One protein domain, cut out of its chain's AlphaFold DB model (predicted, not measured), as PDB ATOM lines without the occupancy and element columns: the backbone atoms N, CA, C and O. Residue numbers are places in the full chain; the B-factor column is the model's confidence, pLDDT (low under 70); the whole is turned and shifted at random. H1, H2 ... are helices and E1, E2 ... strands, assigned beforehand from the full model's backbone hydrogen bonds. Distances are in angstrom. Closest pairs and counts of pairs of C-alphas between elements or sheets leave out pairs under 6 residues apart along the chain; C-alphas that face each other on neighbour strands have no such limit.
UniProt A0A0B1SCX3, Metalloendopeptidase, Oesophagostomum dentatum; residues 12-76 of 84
ATOM      1  N   ILE A  12     128.135  95.147 113.615       96.56
ATOM      2  CA  ILE A  12     129.215  94.510 112.874       96.56
ATOM      3  C   ILE A  12     128.791  93.074 112.575       96.56
ATOM      4  O   ILE A  12     128.557  92.295 113.499       96.56
ATOM      5  N   ARG A  13     128.731  92.709 111.296       96.69
ATOM      6  CA  ARG A  13     128.585  91.314 110.869       96.69
ATOM      7  C   ARG A  13     129.958  90.759 110.509       96.69
ATOM      8  O   ARG A  13     130.563  91.160 109.515       96.69
ATOM      9  N   VAL A  14     130.449  89.831 111.326       97.44
ATOM     10  CA  VAL A  14     131.699  89.109 111.059       97.44
ATOM     11  C   VAL A  14     131.440  88.051 109.987       97.44
ATOM     12  O   VAL A  14     130.516  87.251 110.128       97.44
ATOM     13  N   THR A  15     132.224  88.045 108.910       96.81
ATOM     14  CA  THR A  15     132.049  87.107 107.786       96.81
ATOM     15  C   THR A  15     133.390  86.696 107.166       96.81
ATOM     16  O   THR A  15     134.410  87.338 107.400       96.81
ATOM     17  N   ALA A  16     133.389  85.618 106.381       96.75
ATOM     18  CA  ALA A  16     134.543  85.082 105.653       96.75
ATOM     19  C   ALA A  16     134.224  84.830 104.164       96.75
ATOM     20  O   ALA A  16     134.828  83.968 103.530       96.75
ATOM     21  N   GLU A  17     133.242  85.557 103.617       93.81
ATOM     22  CA  GLU A  17     132.734  85.391 102.244       93.81
ATOM     23  C   GLU A  17     133.774  85.693 101.150       93.81
ATOM     24  O   GLU A  17     133.682  85.136 100.057       93.81
ATOM     25  N   TYR A  18     134.779  86.528 101.434       92.25
ATOM     26  CA  TYR A  18     135.821  86.926 100.481       92.25
ATOM     27  C   TYR A  18     137.234  86.776 101.073       92.25
ATOM     28  O   TYR A  18     137.408  86.794 102.295       92.25
ATOM     29  N   PRO A  19     138.274  86.614 100.229       92.69
ATOM     30  CA  PRO A  19     139.654  86.575 100.700       92.69
ATOM     31  C   PRO A  19     140.107  87.939 101.241       92.69
ATOM     32  O   PRO A  19     139.694  88.987 100.750       92.69
ATOM     33  N   GLY A  20     141.027  87.909 102.206       95.44
ATOM     34  CA  GLY A  20     141.588  89.106 102.833       95.44
ATOM     35  C   GLY A  20     140.927  89.476 104.161       95.44
ATOM     36  O   GLY A  20     139.930  88.880 104.573       95.44
ATOM     37  N   CYS A  21     141.543  90.437 104.847       97.94
ATOM     38  CA  CYS A  21     141.063  90.998 106.105       97.94
ATOM     39  C   CYS A  21     140.670  92.452 105.833       97.94
ATOM     40  O   CYS A  21     141.449  93.165 105.197       97.94
ATOM     41  N   SER A  22     139.463  92.863 106.217       97.56
ATOM     42  CA  SER A  22     139.029  94.249 106.027       97.56
ATOM     43  C   SER A  22     137.855  94.642 106.921       97.56
ATOM     44  O   SER A  22     136.975  93.839 107.231       97.56
ATOM     45  N   SER A  23     137.801  95.922 107.276       98.00
ATOM     46  CA  SER A  23     136.639  96.571 107.873       98.00
ATOM     47  C   SER A  23     136.557  98.029 107.411       98.00
ATOM     48  O   SER A  23     137.591  98.686 107.257       98.00
ATOM     49  N   PRO A  24     135.351  98.595 107.224       97.44
ATOM     50  CA  PRO A  24     135.186 100.034 107.064       97.44
ATOM     51  C   PRO A  24     135.738 100.807 108.268       97.44
ATOM     52  O   PRO A  24     135.603 100.359 109.409       97.44
ATOM     53  N   VAL A  25     136.295 101.996 108.011       98.19
ATOM     54  CA  VAL A  25     136.740 102.899 109.081       98.19
ATOM     55  C   VAL A  25     135.545 103.622 109.703       98.19
ATOM     56  O   VAL A  25     134.841 104.373 109.013       98.19
ATOM     57  N   GLY A  26     135.352 103.409 111.005       97.56
ATOM     58  CA  GLY A  26     134.294 104.006 111.814       97.56
ATOM     59  C   GLY A  26     132.901 103.426 111.545       97.56
ATOM     60  O   GLY A  26     132.695 102.569 110.681       97.56
ATOM     61  N   LYS A  27     131.917 103.948 112.284       95.31
ATOM     62  CA  LYS A  27     130.503 103.590 112.138       95.31
ATOM     63  C   LYS A  27     129.939 104.132 110.823       95.31
ATOM     64  O   LYS A  27     129.875 105.346 110.631       95.31
ATOM     65  N   LYS A  28     129.483 103.242 109.939       94.00
ATOM     66  CA  LYS A  28     128.769 103.606 108.698       94.00
ATOM     67  C   LYS A  28     127.251 103.680 108.871       94.00
ATOM     68  O   LYS A  28     126.583 104.335 108.078       94.00
ATOM     69  N   GLY A  29     126.737 103.067 109.937       89.25
ATOM     70  CA  GLY A  29     125.307 102.871 110.161       89.25
ATOM     71  C   GLY A  29     124.791 101.613 109.455       89.25
ATOM     72  O   GLY A  29     125.378 101.167 108.470       89.25
ATOM     73  N   LYS A  30     123.686 101.057 109.962       90.62
ATOM     74  CA  LYS A  30     123.155  99.727 109.633       90.62
ATOM     75  C   LYS A  30     124.204  98.629 109.869       90.62
ATOM     76  O   LYS A  30     125.154  98.795 110.636       90.62
ATOM     77  N   GLU A  31     124.008  97.480 109.240       94.44
ATOM     78  CA  GLU A  31     124.996  96.413 109.222       94.44
ATOM     79  C   GLU A  31     126.218  96.814 108.380       94.44
ATOM     80  O   GLU A  31     126.079  97.226 107.227       94.44
ATOM     81  N   GLN A  32     127.418  96.646 108.936       95.88
ATOM     82  CA  GLN A  32     128.678  96.724 108.196       95.88
ATOM     83  C   GLN A  32     129.509  95.459 108.414       95.88
ATOM     84  O   GLN A  32     129.471  94.840 109.480       95.88
ATOM     85  N   LEU A  33     130.266  95.070 107.390       97.12
ATOM     86  CA  LEU A  33     131.025  93.825 107.407       97.12
ATOM     87  C   LEU A  33     132.392  94.005 108.067       97.12
ATOM     88  O   LEU A  33     133.097  94.975 107.792       97.12
ATOM     89  N   LEU A  34     132.775  93.016 108.871       97.75
ATOM     90  CA  LEU A  34     134.155  92.769 109.276       97.75
ATOM     91  C   LEU A  34     134.586  91.457 108.615       97.75
ATOM     92  O   LEU A  34     134.151  90.371 109.006       97.75
ATOM     93  N   MET A  35     135.384  91.578 107.557       98.12
ATOM     94  CA  MET A  35     135.848  90.464 106.742       98.12
ATOM     95  C   MET A  35     137.060  89.809 107.397       98.12
ATOM     96  O   MET A  35     138.111  90.428 107.554       98.12
ATOM     97  N   LEU A  36     136.922  88.534 107.739       97.94
ATOM     98  CA  LEU A  36     137.990  87.664 108.206       97.94
ATOM     99  C   LEU A  36     138.084  86.470 107.257       97.94
ATOM    100  O   LEU A  36     137.684  85.358 107.602       97.94
ATOM    101  N   GLY A  37     138.614  86.696 106.054       96.81
ATOM    102  CA  GLY A  37     138.913  85.634 105.095       96.81
ATOM    103  C   GLY A  37     140.022  84.692 105.583       96.81
ATOM    104  O   GLY A  37     140.541  84.820 106.694       96.81
ATOM    105  N   ARG A  38     140.422  83.711 104.767       95.94
ATOM    106  CA  ARG A  38     141.456  82.724 105.145       95.94
ATOM    107  C   ARG A  38     142.731  83.409 105.677       95.94
ATOM    108  O   ARG A  38     143.271  84.289 105.017       95.94
ATOM    109  N   ASN A  39     143.230  82.952 106.830       95.31
ATOM    110  CA  ASN A  39     144.409  83.464 107.556       95.31
ATOM    111  C   ASN A  39     144.212  84.804 108.307       95.31
ATOM    112  O   ASN A  39     145.170  85.349 108.860       95.31
ATOM    113  N   CYS A  40     142.986  85.327 108.396       97.50
ATOM    114  CA  CYS A  40     142.663  86.535 109.167       97.50
ATOM    115  C   CYS A  40     142.296  86.275 110.635       97.50
ATOM    116  O   CYS A  40     142.196  87.210 111.416       97.50
ATOM    117  N   GLN A  41     142.146  85.018 111.044       95.06
ATOM    118  CA  GLN A  41     141.605  84.601 112.347       95.06
ATOM    119  C   GLN A  41     142.648  84.659 113.475       95.06
ATOM    120  O   GLN A  41     142.512  84.010 114.507       95.06
ATOM    121  N   THR A  42     143.722  85.421 113.272       97.44
ATOM    122  CA  THR A  42     144.731  85.661 114.302       97.44
ATOM    123  C   THR A  42     144.297  86.836 115.168       97.44
ATOM    124  O   THR A  42     143.694  87.784 114.663       97.44
ATOM    125  N   PHE A  43     144.659  86.820 116.455       98.06
ATOM    126  CA  PHE A  43     144.369  87.928 117.374       98.06
ATOM    127  C   PHE A  43     144.780  89.289 116.790       98.06
ATOM    128  O   PHE A  43     143.997  90.233 116.793       98.06
ATOM    129  N   ARG A  44     145.985  89.359 116.207       97.81
ATOM    130  CA  ARG A  44     146.531  90.566 115.573       97.81
ATOM    131  C   ARG A  44     145.621  91.115 114.473       97.81
ATOM    132  O   ARG A  44     145.347  92.309 114.462       97.81
ATOM    133  N   ASN A  45     145.181  90.262 113.550       98.00
ATOM    134  CA  ASN A  45     144.375  90.697 112.408       98.00
ATOM    135  C   ASN A  45     142.956  91.072 112.855       98.00
ATOM    136  O   ASN A  45     142.455  92.113 112.453       98.00
ATOM    137  N   ILE A  46     142.344  90.299 113.756       98.31
ATOM    138  CA  ILE A  46     141.021  90.626 114.312       98.31
ATOM    139  C   ILE A  46     141.054  91.979 115.035       98.31
ATOM    140  O   ILE A  46     140.196  92.824 114.795       98.31
ATOM    141  N   ALA A  47     142.061  92.210 115.883       98.50
ATOM    142  CA  ALA A  47     142.225  93.479 116.586       98.50
ATOM    143  C   ALA A  47     142.459  94.654 115.620       98.50
ATOM    144  O   ALA A  47     141.930  95.740 115.847       98.50
ATOM    145  N   HIS A  48     143.206  94.437 114.532       98.44
ATOM    146  CA  HIS A  48     143.422  95.437 113.486       98.44
ATOM    147  C   HIS A  48     142.106  95.855 112.813       98.44
ATOM    148  O   HIS A  48     141.792  97.044 112.771       98.44
ATOM    149  N   GLU A  49     141.300  94.888 112.365       98.50
ATOM    150  CA  GLU A  49     140.027  95.179 111.692       98.50
ATOM    151  C   GLU A  49     138.974  95.765 112.645       98.50
ATOM    152  O   GLU A  49     138.228  96.668 112.269       98.50
ATOM    153  N   LEU A  50     138.944  95.327 113.909       98.31
ATOM    154  CA  LEU A  50     138.132  95.984 114.939       98.31
ATOM    155  C   LEU A  50     138.591  97.428 115.183       98.31
ATOM    156  O   LEU A  50     137.756  98.315 115.340       98.31
ATOM    157  N   GLY A  51     139.901  97.686 115.166       98.50
ATOM    158  CA  GLY A  51     140.457  99.035 115.227       98.50
ATOM    159  C   GLY A  51     139.932  99.922 114.096       98.50
ATOM    160  O   GLY A  51     139.493 101.044 114.354       98.50
ATOM    161  N   HIS A  52     139.884  99.405 112.867       98.62
ATOM    162  CA  HIS A  52     139.236 100.098 111.755       98.62
ATOM    163  C   HIS A  52     137.758 100.377 112.042       98.62
ATOM    164  O   HIS A  52     137.344 101.533 111.953       98.62
ATOM    165  N   ALA A  53     136.977  99.387 112.483       98.00
ATOM    166  CA  ALA A  53     135.566  99.591 112.835       98.00
ATOM    167  C   ALA A  53     135.358 100.685 113.907       98.00
ATOM    168  O   ALA A  53     134.390 101.443 113.834       98.00
ATOM    169  N   LEU A  54     136.291 100.818 114.856       98.00
ATOM    170  CA  LEU A  54     136.296 101.870 115.881       98.00
ATOM    171  C   LEU A  54     136.692 103.259 115.351       98.00
ATOM    172  O   LEU A  54     136.490 104.252 116.045       98.00
ATOM    173  N   GLY A  55     137.225 103.354 114.132       98.06
ATOM    174  CA  GLY A  55     137.609 104.617 113.497       98.06
ATOM    175  C   GLY A  55     139.114 104.855 113.396       98.06
ATOM    176  O   GLY A  55     139.526 105.958 113.045       98.06
ATOM    177  N   LEU A  56     139.949 103.854 113.684       98.38
ATOM    178  CA  LEU A  56     141.396 103.986 113.555       98.38
ATOM    179  C   LEU A  56     141.819 103.826 112.092       98.38
ATOM    180  O   LEU A  56     141.493 102.839 111.433       98.38
ATOM    181  N   PHE A  57     142.583 104.791 111.594       98.25
ATOM    182  CA  PHE A  57     143.310 104.676 110.332       98.25
ATOM    183  C   PHE A  57     144.654 103.981 110.552       98.25
ATOM    184  O   PHE A  57     145.106 103.810 111.689       98.25
ATOM    185  N   HIS A  58     145.323 103.590 109.469       97.81
ATOM    186  CA  HIS A  58     146.678 103.071 109.598       97.81
ATOM    187  C   HIS A  58     147.607 104.150 110.159       97.81
ATOM    188  O   HIS A  58     147.546 105.309 109.759       97.81
ATOM    189  N   ILE A  59     148.503 103.777 111.073       96.69
ATOM    190  CA  ILE A  59     149.369 104.750 111.760       96.69
ATOM    191  C   ILE A  59     150.298 105.479 110.780       96.69
ATOM    192  O   ILE A  59     150.551 106.669 110.952       96.69
ATOM    193  N   MET A  60     150.720 104.824 109.693       96.38
ATOM    194  CA  MET A  60     151.472 105.494 108.627       96.38
ATOM    195  C   MET A  60     150.647 106.524 107.836       96.38
ATOM    196  O   MET A  60     151.167 107.094 106.892       96.38
ATOM    197  N   GLN A  61     149.372 106.747 108.158       96.69
ATOM    198  CA  GLN A  61     148.540 107.804 107.574       96.69
ATOM    199  C   GLN A  61     148.398 109.021 108.491       96.69
ATOM    200  O   GLN A  61     147.694 109.964 108.132       96.69
ATOM    201  N   ARG A  62     149.047 109.031 109.663       97.62
ATOM    202  CA  ARG A  62     149.064 110.218 110.520       97.62
ATOM    203  C   ARG A  62     149.615 111.428 109.762       97.62
ATOM    204  O   ARG A  62     150.468 111.298 108.884       97.62
ATOM    205  N   HIS A  63     149.126 112.608 110.131       97.75
ATOM    206  CA  HIS A  63     149.533 113.876 109.527       97.75
ATOM    207  C   HIS A  63     151.015 114.199 109.774       97.75
ATOM    208  O   HIS A  63     151.639 114.829 108.931       97.75
ATOM    209  N   ASP A  64     151.574 113.719 110.887       98.19
ATOM    210  CA  ASP A  64     152.968 113.897 111.302       98.19
ATOM    211  C   ASP A  64     153.874 112.723 110.899       98.19
ATOM    212  O   ASP A  64     155.020 112.647 111.325       98.19
ATOM    213  N   ARG A  65     153.395 111.770 110.081       98.19
ATOM    214  CA  ARG A  65     154.166 110.555 109.749       98.19
ATOM    215  C   ARG A  65     155.541 110.867 109.145       98.19
ATOM    216  O   ARG A  65     156.456 110.068 109.312       98.19
ATOM    217  N   ASP A  66     155.651 111.970 108.402       98.06
ATOM    218  CA  ASP A  66     156.842 112.287 107.614       98.06
ATOM    219  C   ASP A  66     158.004 112.741 108.530       98.06
ATOM    220  O   ASP A  66     159.155 112.735 108.097       98.06
ATOM    221  N   ASP A  67     157.727 112.986 109.820       98.38
ATOM    222  CA  ASP A  67     158.729 113.184 110.876       98.38
ATOM    223  C   ASP A  67     159.340 111.855 111.379       98.38
ATOM    224  O   ASP A  67     160.401 111.853 112.005       98.38
ATOM    225  N   TYR A  68     158.694 110.708 111.114       98.06
ATOM    226  CA  TYR A  68     159.084 109.393 111.656       98.06
ATOM    227  C   TYR A  68     159.446 108.363 110.586       98.06
ATOM    228  O   TYR A  68     160.232 107.448 110.843       98.06
ATOM    229  N   ILE A  69     158.851 108.456 109.395       97.19
ATOM    230  CA  ILE A  69     159.059 107.503 108.304       97.19
ATOM    231  C   ILE A  69     159.254 108.222 106.971       97.19
ATOM    232  O   ILE A  69     158.640 109.244 106.694       97.19
ATOM    233  N   THR A  70     160.063 107.632 106.089       97.06
ATOM    234  CA  THR A  70     160.192 108.078 104.696       97.06
ATOM    235  C   THR A  70     159.569 107.050 103.763       97.06
ATOM    236  O   THR A  70     160.076 105.935 103.607       97.06
ATOM    237  N   VAL A  71     158.482 107.430 103.094       95.12
ATOM    238  CA  VAL A  71     157.887 106.616 102.032       95.12
ATOM    239  C   VAL A  71     158.763 106.719 100.783       95.12
ATOM    240  O   VAL A  71     159.137 107.813 100.373       95.12
ATOM    241  N   LYS A  72     159.100 105.584 100.160       95.38
ATOM    242  CA  LYS A  72     159.820 105.532  98.876       95.38
ATOM    243  C   LYS A  72     158.827 105.166  97.768       95.38
ATOM    244  O   LYS A  72     158.626 103.973  97.548       95.38
ATOM    245  N   PRO A  73     158.227 106.136  97.044       91.12
ATOM    246  CA  PRO A  73     157.141 105.857  96.099       91.12
ATOM    247  C   PRO A  73     157.529 104.870  94.998       91.12
ATOM    248  O   PRO A  73     156.727 104.037  94.601       91.12
ATOM    249  N   LYS A  74     158.800 104.889  94.577       94.12
ATOM    250  CA  LYS A  74     159.362 103.944  93.601       94.12
ATOM    251  C   LYS A  74     159.271 102.463  94.003       94.12
ATOM    252  O   LYS A  74     159.385 101.603  93.143       94.12
ATOM    253  N   ASN A  75     159.101 102.170  95.294       92.88
ATOM    254  CA  ASN A  75     158.966 100.811  95.817       92.88
ATOM    255  C   ASN A  75     157.496 100.418  96.048       92.88
ATOM    256  O   ASN A  75     157.230  99.321  96.534       92.88
ATOM    257  N   ILE A  76     156.543 101.308  95.754       91.00
ATOM    258  CA  ILE A  76     155.117 101.020  95.880       91.00
ATOM    259  C   ILE A  76     154.653 100.378  94.578       91.00
ATOM    260  O   ILE A  76     154.758 100.958  93.500       91.00
TER     261      ILE A  76
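What this domain is: This is residues 12 to 76 of the 84 residues of the protein "Metalloendopeptidase" of Oesophagostomum dentatum (UniProt A0A0B1SCX3). This model has little regular structure: a small body, where helix H1 packs next to strand E2 of the pair E1 and E2, and a long tail, residues 55 to 76, whose residues 61 to 67 stick out free. The printed part has 65 residues, with E1, E2, H1 in that order; the sheet E1 = E2 is parallel, the class mixed, with 22 residues in named elements. It is loose, with radius of gyration of the C-alphas 14.1 A and spans of 37 by 26 by 20 A.

How they stand to each other: Look first at E1, residues 12 to 15, and E2, residues 31 to 36, parallel neighbours at 38 degrees; N 13 and O 32, 2.9 A apart, are within hydrogen-bond range. Residues 21 to 22 pair antiparallel with residues 35 to 36 of E2. For H1, residues 43 to 54, the closest C-alphas to E2 are Glu 49 and Leu 34, 6.8 A apart; E1 and H1 are only just apart, at 8.1 A. In H1 every O i to N i+4 pair is within range.

Where its parts are: Find C-alpha 12 at (129.215, 94.510, 112.874), where E1 begins and runs 9.4 A; E2 runs 15.7 A. H1 runs 16.2 A to C-alpha 54 at (136.296, 101.870, 115.881).

The domain as a whole: The farthest C-alphas, Lys 30 and Lys 74, are 39.8 A apart. The link E1 to E2 is long; the printed part has no cut, and no printed residue is under 70 in pLDDT.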